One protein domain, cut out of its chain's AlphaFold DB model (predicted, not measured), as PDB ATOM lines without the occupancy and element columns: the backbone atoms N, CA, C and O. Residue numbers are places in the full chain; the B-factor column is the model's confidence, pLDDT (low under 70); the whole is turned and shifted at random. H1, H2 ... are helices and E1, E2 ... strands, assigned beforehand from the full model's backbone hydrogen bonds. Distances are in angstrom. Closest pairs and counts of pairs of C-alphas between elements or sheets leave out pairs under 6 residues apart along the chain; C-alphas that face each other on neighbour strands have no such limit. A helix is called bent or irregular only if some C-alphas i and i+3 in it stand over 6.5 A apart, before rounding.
ATOM      1  N   ASN A   6     180.450  73.389 133.461       66.62
ATOM      2  CA  ASN A   6     180.434  74.606 134.279       66.62
ATOM      3  C   ASN A   6     181.262  75.751 133.682       66.62
ATOM      4  O   ASN A   6     181.072  76.904 134.063       66.62
ATOM      5  N   LYS A   7     182.177  75.461 132.747       75.12
ATOM      6  CA  LYS A   7     183.021  76.487 132.133       75.12
ATOM      7  C   LYS A   7     182.323  77.245 131.012       75.12
ATOM      8  O   LYS A   7     182.886  78.225 130.563       75.12
ATOM      9  N   LEU A   8     181.130  76.851 130.562       76.31
ATOM     10  CA  LEU A   8     180.451  77.490 129.422       76.31
ATOM     11  C   LEU A   8     179.319  78.449 129.830       76.31
ATOM     12  O   LEU A   8     178.846  79.221 128.999       76.31
ATOM     13  N   ASN A   9     178.970  78.495 131.120       79.12
ATOM     14  CA  ASN A   9     177.923  79.380 131.644       79.12
ATOM     15  C   ASN A   9     178.210  80.870 131.395       79.12
ATOM     16  O   ASN A   9     177.290  81.640 131.139       79.12
ATOM     17  N   HIS A  10     179.483  81.285 131.420       83.38
ATOM     18  CA  HIS A  10     179.869  82.680 131.170       83.38
ATOM     19  C   HIS A  10     179.664  83.126 129.710       83.38
ATOM     20  O   HIS A  10     179.689  84.319 129.432       83.38
ATOM     21  N   LEU A  11     179.448  82.182 128.788       84.75
ATOM     22  CA  LEU A  11     179.116  82.447 127.384       84.75
ATOM     23  C   LEU A  11     177.597  82.444 127.133       84.75
ATOM     24  O   LEU A  11     177.172  82.477 125.984       84.75
ATOM     25  N   GLY A  12     176.776  82.358 128.188       84.00
ATOM     26  CA  GLY A  12     175.316  82.266 128.071       84.00
ATOM     27  C   GLY A  12     174.816  80.906 127.572       84.00
ATOM     28  O   GLY A  12     173.655  80.785 127.197       84.00
ATOM     29  N   ILE A  13     175.678  79.883 127.554       78.62
ATOM     30  CA  ILE A  13     175.312  78.514 127.177       78.62
ATOM     31  C   ILE A  13     174.978  77.751 128.461       78.62
ATOM     32  O   ILE A  13     175.863  77.190 129.106       78.62
ATOM     33  N   ASP A  14     173.701  77.754 128.837       78.31
ATOM     34  CA  ASP A  14     173.157  77.102 130.038       78.31
ATOM     35  C   ASP A  14     172.750  75.631 129.808       78.31
ATOM     36  O   ASP A  14     172.573  74.861 130.756       78.31
ATOM     37  N   TYR A  15     172.665  75.209 128.544       73.88
ATOM     38  CA  TYR A  15     172.361  73.842 128.138       73.88
ATOM     39  C   TYR A  15     173.396  73.302 127.147       73.88
ATOM     40  O   TYR A  15     173.519  73.765 126.013       73.88
ATOM     41  N   LEU A  16     174.098  72.234 127.541       71.06
ATOM     42  CA  LEU A  16     174.797  71.381 126.583       71.06
ATOM     43  C   LEU A  16     173.878  70.247 126.156       71.06
ATOM     44  O   LEU A  16     173.451  69.440 126.987       71.06
ATOM     45  N   VAL A  17     173.675  70.122 124.844       66.44
ATOM     46  CA  VAL A  17     173.085  68.927 124.242       66.44
ATOM     47  C   VAL A  17     173.882  67.722 124.734       66.44
ATOM     48  O   VAL A  17     175.041  67.516 124.359       66.44
ATOM     49  N   ARG A  18     173.266  66.910 125.601       67.06
ATOM     50  CA  ARG A  18     173.794  65.585 125.924       67.06
ATOM     51  C   ARG A  18     173.808  64.835 124.603       67.06
ATOM     52  O   ARG A  18     172.747  64.579 124.045       67.06
ATOM     53  N   ARG A  19     174.993  64.539 124.068       61.69
ATOM     54  CA  ARG A  19     175.118  63.716 122.860       61.69
ATOM     55  C   ARG A  19     174.673  62.293 123.192       61.69
ATOM     56  O   ARG A  19     175.519  61.432 123.379       61.69
ATOM     57  N   SER A  20     173.366  62.047 123.250       60.50
ATOM     58  CA  SER A  20     172.841  60.699 123.101       60.50
ATOM     59  C   SER A  20     173.060  60.317 121.650       60.50
ATOM     60  O   SER A  20     172.369  60.806 120.753       60.50
ATOM     61  N   THR A  21     174.083  59.515 121.387       75.50
ATOM     62  CA  THR A  21     174.252  58.962 120.044       75.50
ATOM     63  C   THR A  21     173.175  57.907 119.805       75.50
ATOM     64  O   THR A  21     172.686  57.285 120.750       75.50
ATOM     65  N   LEU A  22     172.827  57.654 118.541       78.69
ATOM     66  CA  LEU A  22     171.981  56.510 118.187       78.69
ATOM     67  C   LEU A  22     172.538  55.205 118.793       78.69
ATOM     68  O   LEU A  22     171.774  54.351 119.222       78.69
ATOM     69  N   GLY A  23     173.866  55.091 118.909       80.62
ATOM     70  CA  GLY A  23     174.531  53.982 119.591       80.62
ATOM     71  C   GLY A  23     174.170  53.864 121.075       80.62
ATOM     72  O   GLY A  23     173.845  52.773 121.527       80.62
ATOM     73  N   GLU A  24     174.167  54.967 121.829       82.06
ATOM     74  CA  GLU A  24     173.772  54.966 123.249       82.06
ATOM     75  C   GLU A  24     172.287  54.632 123.447       82.06
ATOM     76  O   GLU A  24     171.927  53.958 124.410       82.06
ATOM     77  N   ALA A  25     171.419  55.075 122.534       83.69
ATOM     78  CA  ALA A  25     170.014  54.676 122.547       83.69
ATOM     79  C   ALA A  25     169.868  53.174 122.244       83.69
ATOM     80  O   ALA A  25     169.185  52.459 122.978       83.69
ATOM     81  N   ASN A  26     170.586  52.684 121.229       88.12
ATOM     82  CA  ASN A  26     170.574  51.282 120.814       88.12
ATOM     83  C   ASN A  26     171.131  50.330 121.881       88.12
ATOM     84  O   ASN A  26     170.709  49.182 121.924       88.12
ATOM     85  N   GLN A  27     172.017  50.786 122.778       86.56
ATOM     86  CA  GLN A  27     172.494  49.979 123.914       86.56
ATOM     87  C   GLN A  27     171.370  49.539 124.862       86.56
ATOM     88  O   GLN A  27     171.528  48.559 125.584       86.56
ATOM     89  N   ARG A  28     170.235  50.248 124.871       87.38
ATOM     90  CA  ARG A  28     169.059  49.900 125.685       87.38
ATOM     91  C   ARG A  28     168.102  48.947 124.969       87.38
ATOM     92  O   ARG A  28     167.131  48.499 125.572       87.38
ATOM     93  N   CYS A  29     168.347  48.655 123.695       89.25
ATOM     94  CA  CYS A  29     167.538  47.752 122.894       89.25
ATOM     95  C   CYS A  29     168.163  46.355 122.902       89.25
ATOM     96  O   CYS A  29     169.346  46.184 122.610       89.25
ATOM     97  N   SER A  30     167.358  45.336 123.202       93.81
ATOM     98  CA  SER A  30     167.799  43.946 123.090       93.81
ATOM     99  C   SER A  30     167.946  43.530 121.622       93.81
ATOM    100  O   SER A  30     167.309  44.091 120.729       93.81
ATOM    101  N   GLN A  31     168.735  42.484 121.360       91.12
ATOM    102  CA  GLN A  31     168.816  41.866 120.031       91.12
ATOM    103  C   GLN A  31     167.427  41.469 119.496       91.12
ATOM    104  O   GLN A  31     167.142  41.623 118.308       91.12
ATOM    105  N   GLU A  32     166.545  40.996 120.377       94.25
ATOM    106  CA  GLU A  32     165.186  40.592 120.022       94.25
ATOM    107  C   GLU A  32     164.351  41.762 119.488       94.25
ATOM    108  O   GLU A  32     163.598  41.593 118.529       94.25
ATOM    109  N   PHE A  33     164.514  42.964 120.053       93.94
ATOM    110  CA  PHE A  33     163.858  44.165 119.538       93.94
ATOM    111  C   PHE A  33     164.255  44.428 118.081       93.94
ATOM    112  O   PHE A  33     163.382  44.591 117.229       93.94
ATOM    113  N   PHE A  34     165.554  44.397 117.767       91.00
ATOM    114  CA  PHE A  34     166.032  44.603 116.396       91.00
ATOM    115  C   PHE A  34     165.531  43.521 115.439       91.00
ATOM    116  O   PHE A  34     165.122  43.840 114.325       91.00
ATOM    117  N   CYS A  35     165.493  42.264 115.890       90.19
ATOM    118  CA  CYS A  35     164.923  41.160 115.120       90.19
ATOM    119  C   CYS A  35     163.444  41.416 114.783       90.19
ATOM    120  O   CYS A  35     163.048  41.328 113.621       90.19
ATOM    121  N   LYS A  36     162.637  41.824 115.774       94.94
ATOM    122  CA  LYS A  36     161.213  42.153 115.585       94.94
ATOM    123  C   LYS A  36     161.012  43.328 114.632       94.94
ATOM    124  O   LYS A  36     160.162  43.252 113.746       94.94
ATOM    125  N   VAL A  37     161.798  44.396 114.784       94.12
ATOM    126  CA  VAL A  37     161.746  45.564 113.893       94.12
ATOM    127  C   VAL A  37     162.086  45.155 112.462       94.12
ATOM    128  O   VAL A  37     161.314  45.452 111.552       94.12
ATOM    129  N   TYR A  38     163.183  44.420 112.258       90.44
ATOM    130  CA  TYR A  38     163.573  43.920 110.940       90.44
ATOM    131  C   TYR A  38     162.475  43.052 110.317       90.44
ATOM    132  O   TYR A  38     162.053  43.324 109.197       90.44
ATOM    133  N   ALA A  39     161.950  42.065 111.050       90.88
ATOM    134  CA  ALA A  39     160.901  41.179 110.553       90.88
ATOM    135  C   ALA A  39     159.619  41.949 110.185       90.88
ATOM    136  O   ALA A  39     159.000  41.674 109.154       90.88
ATOM    137  N   SER A  40     159.239  42.947 110.990       94.62
ATOM    138  CA  SER A  40     158.087  43.807 110.708       94.62
ATOM    139  C   SER A  40     158.291  44.656 109.453       94.62
ATOM    140  O   SER A  40     157.359  44.803 108.662       94.62
ATOM    141  N   LEU A  41     159.481  45.236 109.273       92.62
ATOM    142  CA  LEU A  41     159.811  46.031 108.090       92.62
ATOM    143  C   LEU A  41     159.857  45.148 106.848       92.62
ATOM    144  O   LEU A  41     159.230  45.481 105.847       92.62
ATOM    145  N   LEU A  42     160.520  43.994 106.937       88.56
ATOM    146  CA  LEU A  42     160.584  43.027 105.852       88.56
ATOM    147  C   LEU A  42     159.174  42.648 105.406       88.56
ATOM    148  O   LEU A  42     158.838  42.874 104.254       88.56
ATOM    149  N   LYS A  43     158.302  42.215 106.325       89.44
ATOM    150  CA  LYS A  43     156.908  41.875 106.004       89.44
ATOM    151  C   LYS A  43     156.152  43.026 105.333       89.44
ATOM    152  O   LYS A  43     155.389  42.792 104.399       89.44
ATOM    153  N   ARG A  44     156.338  44.260 105.813       91.12
ATOM    154  CA  ARG A  44     155.664  45.449 105.268       91.12
ATOM    155  C   ARG A  44     156.125  45.781 103.849       91.12
ATOM    156  O   ARG A  44     155.312  46.229 103.046       91.12
ATOM    157  N   TYR A  45     157.407  45.587 103.561       88.25
ATOM    158  CA  TYR A  45     158.043  46.053 102.331       88.25
ATOM    159  C   TYR A  45     158.318  44.942 101.306       88.25
ATOM    160  O   TYR A  45     158.524  45.242 100.132       88.25
ATOM    161  N   SER A  46     158.217  43.665 101.692       83.12
ATOM    162  CA  SER A  46     158.388  42.496 100.812       83.12
ATOM    163  C   SER A  46     157.696  42.602  99.448       83.12
ATOM    164  O   SER A  46     158.322  42.187  98.474       83.12
ATOM    165  N   PRO A  47     156.472  43.159  99.307       80.69
ATOM    166  CA  PRO A  47     155.814  43.234  98.002       80.69
ATOM    167  C   PRO A  47     156.593  44.007  96.926       80.69
ATOM    168  O   PRO A  47     156.432  43.704  95.744       80.69
ATOM    169  N   PHE A  48     157.438  44.972  97.313       78.50
ATOM    170  CA  PHE A  48     158.136  45.860  96.374       78.50
ATOM    171  C   PHE A  48     159.645  46.019  96.615       78.50
ATOM    172  O   PHE A  48     160.283  46.780  95.898       78.50
ATOM    173  N   LEU A  49     160.234  45.305  97.584       77.56
ATOM    174  CA  LEU A  49     161.690  45.325  97.808       77.56
ATOM    175  C   LEU A  49     162.491  44.781  96.620       77.56
ATOM    176  O   LEU A  49     163.612  45.215  96.386       77.56
ATOM    177  N   ALA A  50     161.918  43.843  95.872       69.56
ATOM    178  CA  ALA A  50     162.542  43.311  94.675       69.56
ATOM    179  C   ALA A  50     162.178  44.206  93.474       69.56
ATOM    180  O   ALA A  50     161.147  44.009  92.821       69.56
ATOM    181  N   ASP A  51     163.020  45.218  93.255       62.69
ATOM    182  CA  ASP A  51     162.903  46.293  92.256       62.69
ATOM    183  C   ASP A  51     163.237  45.848  90.820       62.69
ATOM    184  O   ASP A  51     162.717  46.398  89.855       62.69
ATOM    185  N   LYS A  59     161.130  31.973  87.147       79.44
ATOM    186  CA  LYS A  59     161.645  30.632  86.905       79.44
ATOM    187  C   LYS A  59     161.770  29.926  88.247       79.44
ATOM    188  O   LYS A  59     162.282  30.479  89.216       79.44
ATOM    189  N   GLN A  60     161.351  28.665  88.318       81.62
ATOM    190  CA  GLN A  60     161.375  27.915  89.582       81.62
ATOM    191  C   GLN A  60     162.775  27.870  90.226       81.62
ATOM    192  O   GLN A  60     162.882  27.898  91.449       81.62
ATOM    193  N   TRP A  61     163.846  27.879  89.421       84.06
ATOM    194  CA  TRP A  61     165.224  27.896  89.923       84.06
ATOM    195  C   TRP A  61     165.605  29.210  90.628       84.06
ATOM    196  O   TRP A  61     166.421  29.183  91.545       84.06
ATOM    197  N   GLU A  62     164.991  30.347  90.281       83.94
ATOM    198  CA  GLU A  62     165.273  31.651  90.909       83.94
ATOM    199  C   GLU A  62     164.859  31.661  92.386       83.94
ATOM    200  O   GLU A  62     165.475  32.331  93.217       83.94
ATOM    201  N   LYS A  63     163.861  30.845  92.750       81.31
ATOM    202  CA  LYS A  63     163.412  30.662  94.140       81.31
ATOM    203  C   LYS A  63     164.434  29.910  94.995       81.31
ATOM    204  O   LYS A  63     164.435  30.081  96.218       81.31
ATOM    205  N   ALA A  64     165.296  29.120  94.355       86.19
ATOM    206  CA  ALA A  64     166.396  28.385  94.972       86.19
ATOM    207  C   ALA A  64     167.746  29.123  94.872       86.19
ATOM    208  O   ALA A  64     168.733  28.655  95.436       86.19
ATOM    209  N   LEU A  65     167.813  30.273  94.184       88.56
ATOM    210  CA  LEU A  65     169.055  31.026  94.036       88.56
ATOM    211  C   LEU A  65     169.368  31.839  95.303       88.56
ATOM    212  O   LEU A  65     168.597  32.702  95.740       88.56
ATOM    213  N   TYR A  66     170.561  31.604  95.843       89.88
ATOM    214  CA  TYR A  66     171.169  32.399  96.903       89.88
ATOM    215  C   TYR A  66     172.445  33.047  96.382       89.88
ATOM    216  O   TYR A  66     173.266  32.404  95.732       89.88
ATOM    217  N   MET A  67     172.601  34.330  96.677       90.38
ATOM    218  CA  MET A  67     173.771  35.123  96.329       90.38
ATOM    219  C   MET A  67     174.604  35.359  97.578       90.38
ATOM    220  O   MET A  67     174.061  35.613  98.654       90.38
ATOM    221  N   ILE A  68     175.920  35.296  97.424       91.69
ATOM    222  CA  ILE A  68     176.871  35.598  98.488       91.69
ATOM    223  C   ILE A  68     177.701  36.783  98.034       91.69
ATOM    224  O   ILE A  68     178.237  36.772  96.929       91.69
ATOM    225  N   ASP A  69     177.808  37.777  98.903       91.62
ATOM    226  CA  ASP A  69     178.666  38.933  98.689       91.62
ATOM    227  C   ASP A  69     179.348  39.339  99.998       91.62
ATOM    228  O   ASP A  69     178.835  39.073 101.094       91.62
ATOM    229  N   SER A  70     180.514  39.974  99.896       92.88
ATOM    230  CA  SER A  70     181.240  40.488 101.051       92.88
ATOM    231  C   SER A  70     181.729  41.916 100.828       92.88
ATOM    232  O   SER A  70     182.275  42.280  99.791       92.88
ATOM    233  N   THR A  71     181.561  42.754 101.848       93.62
ATOM    234  CA  THR A  71     182.018  44.147 101.835       93.62
ATOM    235  C   THR A  71     182.994  44.382 102.977       93.62
ATOM    236  O   THR A  71     182.769  43.955 104.109       93.62
ATOM    237  N   THR A  72     184.091  45.090 102.706       94.25
ATOM    238  CA  THR A  72     185.062  45.485 103.735       94.25
ATOM    239  C   THR A  72     184.882  46.951 104.112       94.25
ATOM    240  O   THR A  72     184.987  47.838 103.272       94.25
ATOM    241  N   ILE A  73     184.671  47.210 105.399       94.62
ATOM    242  CA  ILE A  73     184.535  48.537 105.993       94.62
ATOM    243  C   ILE A  73     185.814  48.850 106.772       94.62
ATOM    244  O   ILE A  73     186.220  48.104 107.664       94.62
ATOM    245  N   THR A  74     186.458  49.968 106.445       93.94
ATOM    246  CA  THR A  74     187.658  50.426 107.162       93.94
ATOM    247  C   THR A  74     187.261  51.059 108.495       93.94
ATOM    248  O   THR A  74     186.352  51.883 108.542       93.94
ATOM    249  N   LEU A  75     187.957  50.704 109.575       93.25
ATOM    250  CA  LEU A  75     187.699  51.233 110.916       93.25
ATOM    251  C   LEU A  75     188.654  52.383 111.258       93.25
ATOM    252  O   LEU A  75     189.746  52.498 110.700       93.25
ATOM    253  N   PHE A  76     188.258  53.235 112.206       88.62
ATOM    254  CA  PHE A  76     189.141  54.276 112.748       88.62
ATOM    255  C   PHE A  76     190.195  53.721 113.715       88.62
ATOM    256  O   PHE A  76     191.257  54.322 113.856       88.62
ATOM    257  N   ASP A  77     189.913  52.569 114.326       87.06
ATOM    258  CA  ASP A  77     190.783  51.871 115.273       87.06
ATOM    259  C   ASP A  77     191.200  50.488 114.734       87.06
ATOM    260  O   ASP A  77     190.655  50.015 113.734       87.06
ATOM    261  N   ASN A  78     192.174  49.830 115.362       88.56
ATOM    262  CA  ASN A  78     192.749  48.554 114.924       88.56
ATOM    263  C   ASN A  78     192.160  47.310 115.620       88.56
ATOM    264  O   ASN A  78     192.720  46.223 115.470       88.56
ATOM    265  N   ILE A  79     191.020  47.457 116.312       92.06
ATOM    266  CA  ILE A  79     190.303  46.391 117.043       92.06
ATOM    267  C   ILE A  79     190.124  45.129 116.180       92.06
ATOM    268  O   ILE A  79     190.356  44.013 116.639       92.06
ATOM    269  N   LEU A  80     189.743  45.302 114.910       94.12
ATOM    270  CA  LEU A  80     189.672  44.221 113.926       94.12
ATOM    271  C   LEU A  80     190.780  44.377 112.887       94.12
ATOM    272  O   LEU A  80     190.955  45.447 112.306       94.12
ATOM    273  N   LYS A  81     191.523  43.301 112.615       93.69
ATOM    274  CA  LYS A  81     192.679  43.333 111.708       93.69
ATOM    275  C   LYS A  81     192.267  43.713 110.274       93.69
ATOM    276  O   LYS A  81     191.541  42.991 109.597       93.69
ATOM    277  N   GLY A  82     192.796  44.837 109.790       92.00
ATOM    278  CA  GLY A  82     192.610  45.302 108.414       92.00
ATOM    279  C   GLY A  82     193.387  44.485 107.371       92.00
ATOM    280  O   GLY A  82     194.410  43.859 107.681       92.00
ATOM    281  N   VAL A  83     192.935  44.543 106.116       88.62
ATOM    282  CA  VAL A  83     193.618  43.963 104.942       88.62
ATOM    283  C   VAL A  83     194.765  44.854 104.442       88.62
ATOM    284  O   VAL A  83     194.989  45.950 104.954       88.62
ATOM    285  N   GLY A  84     195.534  44.368 103.466       87.38
ATOM    286  CA  GLY A  84     196.606  45.135 102.825       87.38
ATOM    287  C   GLY A  84     197.905  45.225 103.633       87.38
ATOM    288  O   GLY A  84     198.038  44.662 104.727       87.38
ATOM    289  N   ARG A  85     198.890  45.926 103.064       87.06
ATOM    290  CA  ARG A  85     200.242  46.065 103.629       87.06
ATOM    291  C   ARG A  85     200.257  47.002 104.839       87.06
ATOM    292  O   ARG A  85     199.399  47.871 104.980       87.06
ATOM    293  N   TYR A  86     201.242  46.816 105.716       86.56
ATOM    294  CA  TYR A  86     201.533  47.813 106.745       86.56
ATOM    295  C   TYR A  86     202.114  49.070 106.088       86.56
ATOM    296  O   TYR A  86     202.939  48.946 105.176       86.56
ATOM    297  N   PRO A  87     201.671  50.268 106.502       87.88
ATOM    298  CA  PRO A  87     202.216  51.503 105.966       87.88
ATOM    299  C   PRO A  87     203.678  51.665 106.414       87.88
ATOM    300  O   PRO A  87     204.047  51.231 107.503       87.88
ATOM    301  N   LYS A  88     204.513  52.290 105.571       91.44
ATOM    302  CA  LYS A  88     205.931  52.558 105.891       91.44
ATOM    303  C   LYS A  88     206.089  53.531 107.067       91.44
ATOM    304  O   LYS A  88     207.081  53.470 107.782       91.44
ATOM    305  N   SER A  89     205.115  54.416 107.255       90.88
ATOM    306  CA  SER A  89     205.018  55.354 108.371       90.88
ATOM    307  C   SER A  89     203.556  55.507 108.807       90.88
ATOM    308  O   SER A  89     202.635  55.308 108.015       90.88
ATOM    309  N   GLY A  90     203.325  55.851 110.076       86.94
ATOM    310  CA  GLY A  90     201.980  56.011 110.640       86.94
ATOM    311  C   GLY A  90     201.351  54.713 111.168       86.94
ATOM    312  O   GLY A  90     202.006  53.679 111.291       86.94
ATOM    313  N   LYS A  91     200.064  54.779 111.533       85.94
ATOM    314  CA  LYS A  91     199.316  53.655 112.126       85.94
ATOM    315  C   LYS A  91     198.456  52.947 111.080       85.94
ATOM    316  O   LYS A  91     197.815  53.592 110.252       85.94
ATOM    317  N   LYS A  92     198.399  51.613 111.148       87.69
ATOM    318  CA  LYS A  92     197.494  50.811 110.315       87.69
ATOM    319  C   LYS A  92     196.081  50.846 110.897       87.69
ATOM    320  O   LYS A  92     195.890  50.517 112.065       87.69
ATOM    321  N   LYS A  93     195.101  51.201 110.063       91.69
ATOM    322  CA  LYS A  93     193.679  51.106 110.407       91.69
ATOM    323  C   LYS A  93     193.219  49.651 110.463       91.69
ATOM    324  O   LYS A  93     193.714  48.797 109.720       91.69
ATOM    325  N   GLY A  94     192.260  49.382 111.338       95.12
ATOM    326  CA  GLY A  94     191.536  48.125 111.328       95.12
ATOM    327  C   GLY A  94     190.561  48.033 110.161       95.12
ATOM    328  O   GLY A  94     190.346  48.982 109.405       95.12
ATOM    329  N   GLY A  95     189.947  46.868 110.022       95.81
ATOM    330  CA  GLY A  95     188.905  46.637 109.039       95.81
ATOM    331  C   GLY A  95     187.955  45.554 109.509       95.81
ATOM    332  O   GLY A  95     188.378  44.546 110.076       95.81
ATOM    333  N   MET A  96     186.679  45.762 109.228       96.19
ATOM    334  CA  MET A  96     185.625  44.776 109.390       96.19
ATOM    335  C   MET A  96     185.215  44.282 108.011       96.19
ATOM    336  O   MET A  96     185.078  45.081 107.091       96.19
ATOM    337  N   LYS A  97     185.004  42.981 107.860       95.38
ATOM    338  CA  LYS A  97     184.348  42.421 106.686       95.38
ATOM    339  C   LYS A  97     182.964  41.939 107.077       95.38
ATOM    340  O   LYS A  97     182.803  41.246 108.081       95.38
ATOM    341  N   VAL A  98     181.993  42.362 106.286       94.75
ATOM    342  CA  VAL A  98     180.595  41.974 106.369       94.75
ATOM    343  C   VAL A  98     180.370  40.944 105.281       94.75
ATOM    344  O   VAL A  98     180.474  41.263 104.102       94.75
ATOM    345  N   HIS A  99     180.102  39.711 105.682       93.75
ATOM    346  CA  HIS A  99     179.725  38.629 104.786       93.75
ATOM    347  C   HIS A  99     178.212  38.534 104.755       93.75
ATOM    348  O   HIS A  99     177.588  38.478 105.817       93.75
ATOM    349  N   THR A 100     177.625  38.516 103.566       92.25
ATOM    350  CA  THR A 100     176.174  38.512 103.399       92.25
ATOM    351  C   THR A 100     175.726  37.376 102.500       92.25
ATOM    352  O   THR A 100     176.328  37.120 101.459       92.25
ATOM    353  N   VAL A 101     174.651  36.702 102.908       91.31
ATOM    354  CA  VAL A 101     173.900  35.786 102.044       91.31
ATOM    355  C   VAL A 101     172.540  36.409 101.792       91.31
ATOM    356  O   VAL A 101     171.794  36.687 102.734       91.31
ATOM    357  N   MET A 102     172.218  36.625 100.524       89.69
ATOM    358  CA  MET A 102     170.959  37.198 100.071       89.69
ATOM    359  C   MET A 102     170.183  36.153  99.290       89.69
ATOM    360  O   MET A 102     170.728  35.486  98.412       89.69
ATOM    361  N   LYS A 103     168.891  36.016  99.577       86.88
ATOM    362  CA  LYS A 103     168.028  35.176  98.750       86.88
ATOM    363  C   LYS A 103     167.559  35.992  97.554       86.88
ATOM    364  O   LYS A 103     166.970  37.056  97.744       86.88
ATOM    365  N   TYR A 104     167.803  35.483  96.347       84.88
ATOM    366  CA  TYR A 104     167.629  36.235  95.103       84.88
ATOM    367  C   TYR A 104     166.241  36.876  94.992       84.88
ATOM    368  O   TYR A 104     166.137  38.084  94.816       84.88
ATOM    369  N   HIS A 105     165.180  36.101  95.231       78.81
ATOM    370  CA  HIS A 105     163.804  36.595  95.100       78.81
ATOM    371  C   HIS A 105     163.381  37.674  96.123       78.81
ATOM    372  O   HIS A 105     162.404  38.375  95.879       78.81
ATOM    373  N   VAL A 106     164.069  37.808  97.270       80.75
ATOM    374  CA  VAL A 106     163.737  38.835  98.285       80.75
ATOM    375  C   VAL A 106     164.582  40.091  98.098       80.75
ATOM    376  O   VAL A 106     164.124  41.186  98.410       80.75
ATOM    377  N   GLY A 107     165.827  39.936  97.635       80.44
ATOM    378  CA  GLY A 107     166.763  41.050  97.471       80.44
ATOM    379  C   GLY A 107     167.288  41.637  98.788       80.44
ATOM    380  O   GLY A 107     167.846  42.729  98.786       80.44
ATOM    381  N   VAL A 108     167.127  40.935  99.916       83.25
ATOM    382  CA  VAL A 108     167.641  41.371 101.228       83.25
ATOM    383  C   VAL A 108     168.606  40.345 101.833       83.25
ATOM    384  O   VAL A 108     168.436  39.138 101.618       83.25
ATOM    385  N   PRO A 109     169.594  40.789 102.634       86.62
ATOM    386  CA  PRO A 109     170.436  39.895 103.424       86.62
ATOM    387  C   PRO A 109     169.609  39.080 104.414       86.62
ATOM    388  O   PRO A 109     168.852  39.645 105.203       86.62
ATOM    389  N   MET A 110     169.787  37.759 104.389       82.88
ATOM    390  CA  MET A 110     169.212  36.829 105.367       82.88
ATOM    391  C   MET A 110     170.233  36.408 106.423       82.88
ATOM    392  O   MET A 110     169.880  36.192 107.577       82.88
ATOM    393  N   VAL A 111     171.503  36.303 106.029       85.25
ATOM    394  CA  VAL A 111     172.618  36.020 106.935       85.25
ATOM    395  C   VAL A 111     173.612  37.161 106.823       85.25
ATOM    396  O   VAL A 111     173.979  37.551 105.715       85.25
ATOM    397  N   VAL A 112     174.045  37.678 107.972       88.69
ATOM    398  CA  VAL A 112     175.100  38.685 108.070       88.69
ATOM    399  C   VAL A 112     176.110  38.214 109.102       88.69
ATOM    400  O   VAL A 112     175.778  38.075 110.279       88.69
ATOM    401  N   GLN A 113     177.348  37.988 108.673       90.94
ATOM    402  CA  GLN A 113     178.447  37.650 109.568       90.94
ATOM    403  C   GLN A 113     179.504  38.749 109.536       90.94
ATOM    404  O   GLN A 113     179.994  39.141 108.477       90.94
ATOM    405  N   LEU A 114     179.870  39.239 110.718       92.94
ATOM    406  CA  LEU A 114     180.889  40.267 110.885       92.94
ATOM    407  C   LEU A 114     182.191  39.619 111.329       92.94
ATOM    408  O   LEU A 114     182.239  38.909 112.332       92.94
ATOM    409  N   THR A 115     183.260  39.863 110.585       94.88
ATOM    410  CA  THR A 115     184.577  39.312 110.894       94.88
ATOM    411  C   THR A 115     185.648  40.377 110.739       94.88
ATOM    412  O   THR A 115     185.434  41.440 110.162       94.88
ATOM    413  N   SER A 116     186.853  40.072 111.208       95.25
ATOM    414  CA  SER A 116     188.043  40.815 110.800       95.25
ATOM    415  C   SER A 116     188.153  40.868 109.273       95.25
ATOM    416  O   SER A 116     187.883  39.865 108.604       95.25
ATOM    417  N   ALA A 117     188.569  42.009 108.717       95.31
ATOM    418  CA  ALA A 117     188.703  42.168 107.271       95.31
ATOM    419  C   ALA A 117     189.690  41.173 106.655       95.31
ATOM    420  O   ALA A 117     189.523  40.756 105.511       95.31
ATOM    421  N   ALA A 118     190.694  40.754 107.426       93.81
ATOM    422  CA  ALA A 118     191.673  39.761 107.004       93.81
ATOM    423  C   ALA A 118     191.109  38.331 106.848       93.81
ATOM    424  O   ALA A 118     191.824  37.471 106.340       93.81
ATOM    425  N   LYS A 119     189.872  38.043 107.284       93.62
ATOM    426  CA  LYS A 119     189.259  36.716 107.110       93.62
ATOM    427  C   LYS A 119     188.793  36.549 105.657       93.62
ATOM    428  O   LYS A 119     188.158  37.438 105.088       93.62
ATOM    429  N   HIS A 120     189.130  35.413 105.053       91.00
ATOM    430  CA  HIS A 120     188.724  35.072 103.688       91.00
ATOM    431  C   HIS A 120     187.281  34.553 103.633       91.00
ATOM    432  O   HIS A 120     186.791  33.946 104.583       91.00
ATOM    433  N   ASP A 121     186.623  34.744 102.497       89.62
ATOM    434  CA  ASP A 121     185.184  34.481 102.359       89.62
ATOM    435  C   ASP A 121     184.878  32.980 102.310       89.62
ATOM    436  O   ASP A 121     183.816  32.544 102.732       89.62
ATOM    437  N   HIS A 122     185.846  32.146 101.914       88.62
ATOM    438  CA  HIS A 122     185.676  30.689 101.899       88.62
ATOM    439  C   HIS A 122     185.379  30.088 103.287       88.62
ATOM    440  O   HIS A 122     184.881  28.969 103.376       88.62
ATOM    441  N   TYR A 123     185.696  30.799 104.374       85.94
ATOM    442  CA  TYR A 123     185.320  30.365 105.717       85.94
ATOM    443  C   TYR A 123     183.811  30.501 105.952       85.94
ATOM    444  O   TYR A 123     183.240  29.629 106.594       85.94
ATOM    445  N   LEU A 124     183.165  31.528 105.384       83.56
ATOM    446  CA  LEU A 124     181.709  31.691 105.434       83.56
ATOM    447  C   LEU A 124     181.006  30.505 104.766       83.56
ATOM    448  O   LEU A 124     180.037  29.986 105.306       83.56
ATOM    449  N   LEU A 125     181.521  30.040 103.622       82.88
ATOM    450  CA  LEU A 125     180.927  28.925 102.872       82.88
ATOM    451  C   LEU A 125     180.802  27.636 103.698       82.88
ATOM    452  O   LEU A 125     179.955  26.807 103.399       82.88
ATOM    453  N   LYS A 126     181.633  27.467 104.733       85.88
ATOM    454  CA  LYS A 126     181.570  26.318 105.648       85.88
ATOM    455  C   LYS A 126     180.514  26.475 106.744       85.88
ATOM    456  O   LYS A 126     180.137  25.489 107.360       85.88
ATOM    457  N   GLU A 127     180.098  27.704 107.029       82.38
ATOM    458  CA  GLU A 127     179.175  28.040 108.116       82.38
ATOM    459  C   GLU A 127     177.728  28.217 107.605       82.38
ATOM    460  O   GLU A 127     176.771  28.069 108.367       82.38
ATOM    461  N   VAL A 128     177.551  28.501 106.309       83.62
ATOM    462  CA  VAL A 128     176.240  28.716 105.682       83.62
ATOM    463  C   VAL A 128     175.550  27.384 105.386       83.62
ATOM    464  O   VAL A 128     175.970  26.632 104.511       83.62
TER     465      VAL A 128
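Overview. This is residues 6 to 51 and 59 to 128 of the 131 residues of the protein "Transposase domain protein" of gut metagenome (UniProt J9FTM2). A narrow, twisted sheet of three strands, E1, E2 and E3, makes one part of this extended model; the short helix H4 only grazes it, and the loop between E1 and E2 sticks out at residues 85 to 90. Away from the sheet, H1 and the long helix H2 make a separate arm that touches no strand, and the unnamed tail of residues 6 to 21 draws out the length. The printed part has 116 residues, with four named helices and three named strands in the order H1 H2 H3 E1 E2 E3 H4; the sheet runs E1 E2 E3, all antiparallel, and the class is mixed, helices and strands. It is extended, with a radius of gyration of the C-alphas of 20.9 A and spans of 71 by 47 by 26 A.

Arrangement. Begin with the sheet, a meander, each strand the antiparallel neighbour of the one before: E1, residues 66 to 74, E2, residues 95 to 103, and E3, residues 109 to 116. E1 and E2 form a hairpin at 162 degrees between their directions; look for N 73 and O 96, 2.7 A apart and within hydrogen-bond range. E2 and E3 form a hairpin at 161 degrees, with N 97 and O 115 within range at 2.8 A. H4, residues 121 to 126, only grazes the sheet with its residues 121 to 125; its closest C-alphas to E2 are those of His 99 and Leu 124, 7.2 A apart. H3, residues 60 to 64, is not on the sheet; its closest C-alphas to E2 are those of Lys 63 and Lys 103, 7.9 A apart. H1, residues 22 to 26, and H2, residues 31 to 49, are not on the sheet, and are apart from each other. In H1 every O i to N i+4 pair is within hydrogen-bond range; H2 has 13 of 15, H3 0 of 1 with 2 of 2 O i to N i+3 pairs, and H4 0 of 2 with 2 of 3.

Along the chain. Find C-alpha 66 at (171.169, 32.399, 96.903); from there E1 runs 26.5 A to C-alpha 74. E2 spans 25.9 A and E3 19.1 A. Find C-alpha 31 at (168.816, 41.866, 120.031), where H2 begins its 23.6 A; it has a kink of 42 degrees near residue 43 and is irregular, with C-alphas 44 and 47 7.6 A apart. H4 ends at C-alpha 126, (181.570, 26.318, 105.648).

Size, cuts and confidence. The two C-alphas farthest apart are those of His 10 and Gln 60, at 71.2 A. Residues 52 to 58 are not printed, and C-alphas 51 and 59 are 16.6 A apart across the cut. Of the links that are printed whole, E1 to E2 is long, with 20 residues. The mean pLDDT of the printed part is 86.3; look for values under 70 at residue 6, residues 17 to 20 and residues 50 to 51.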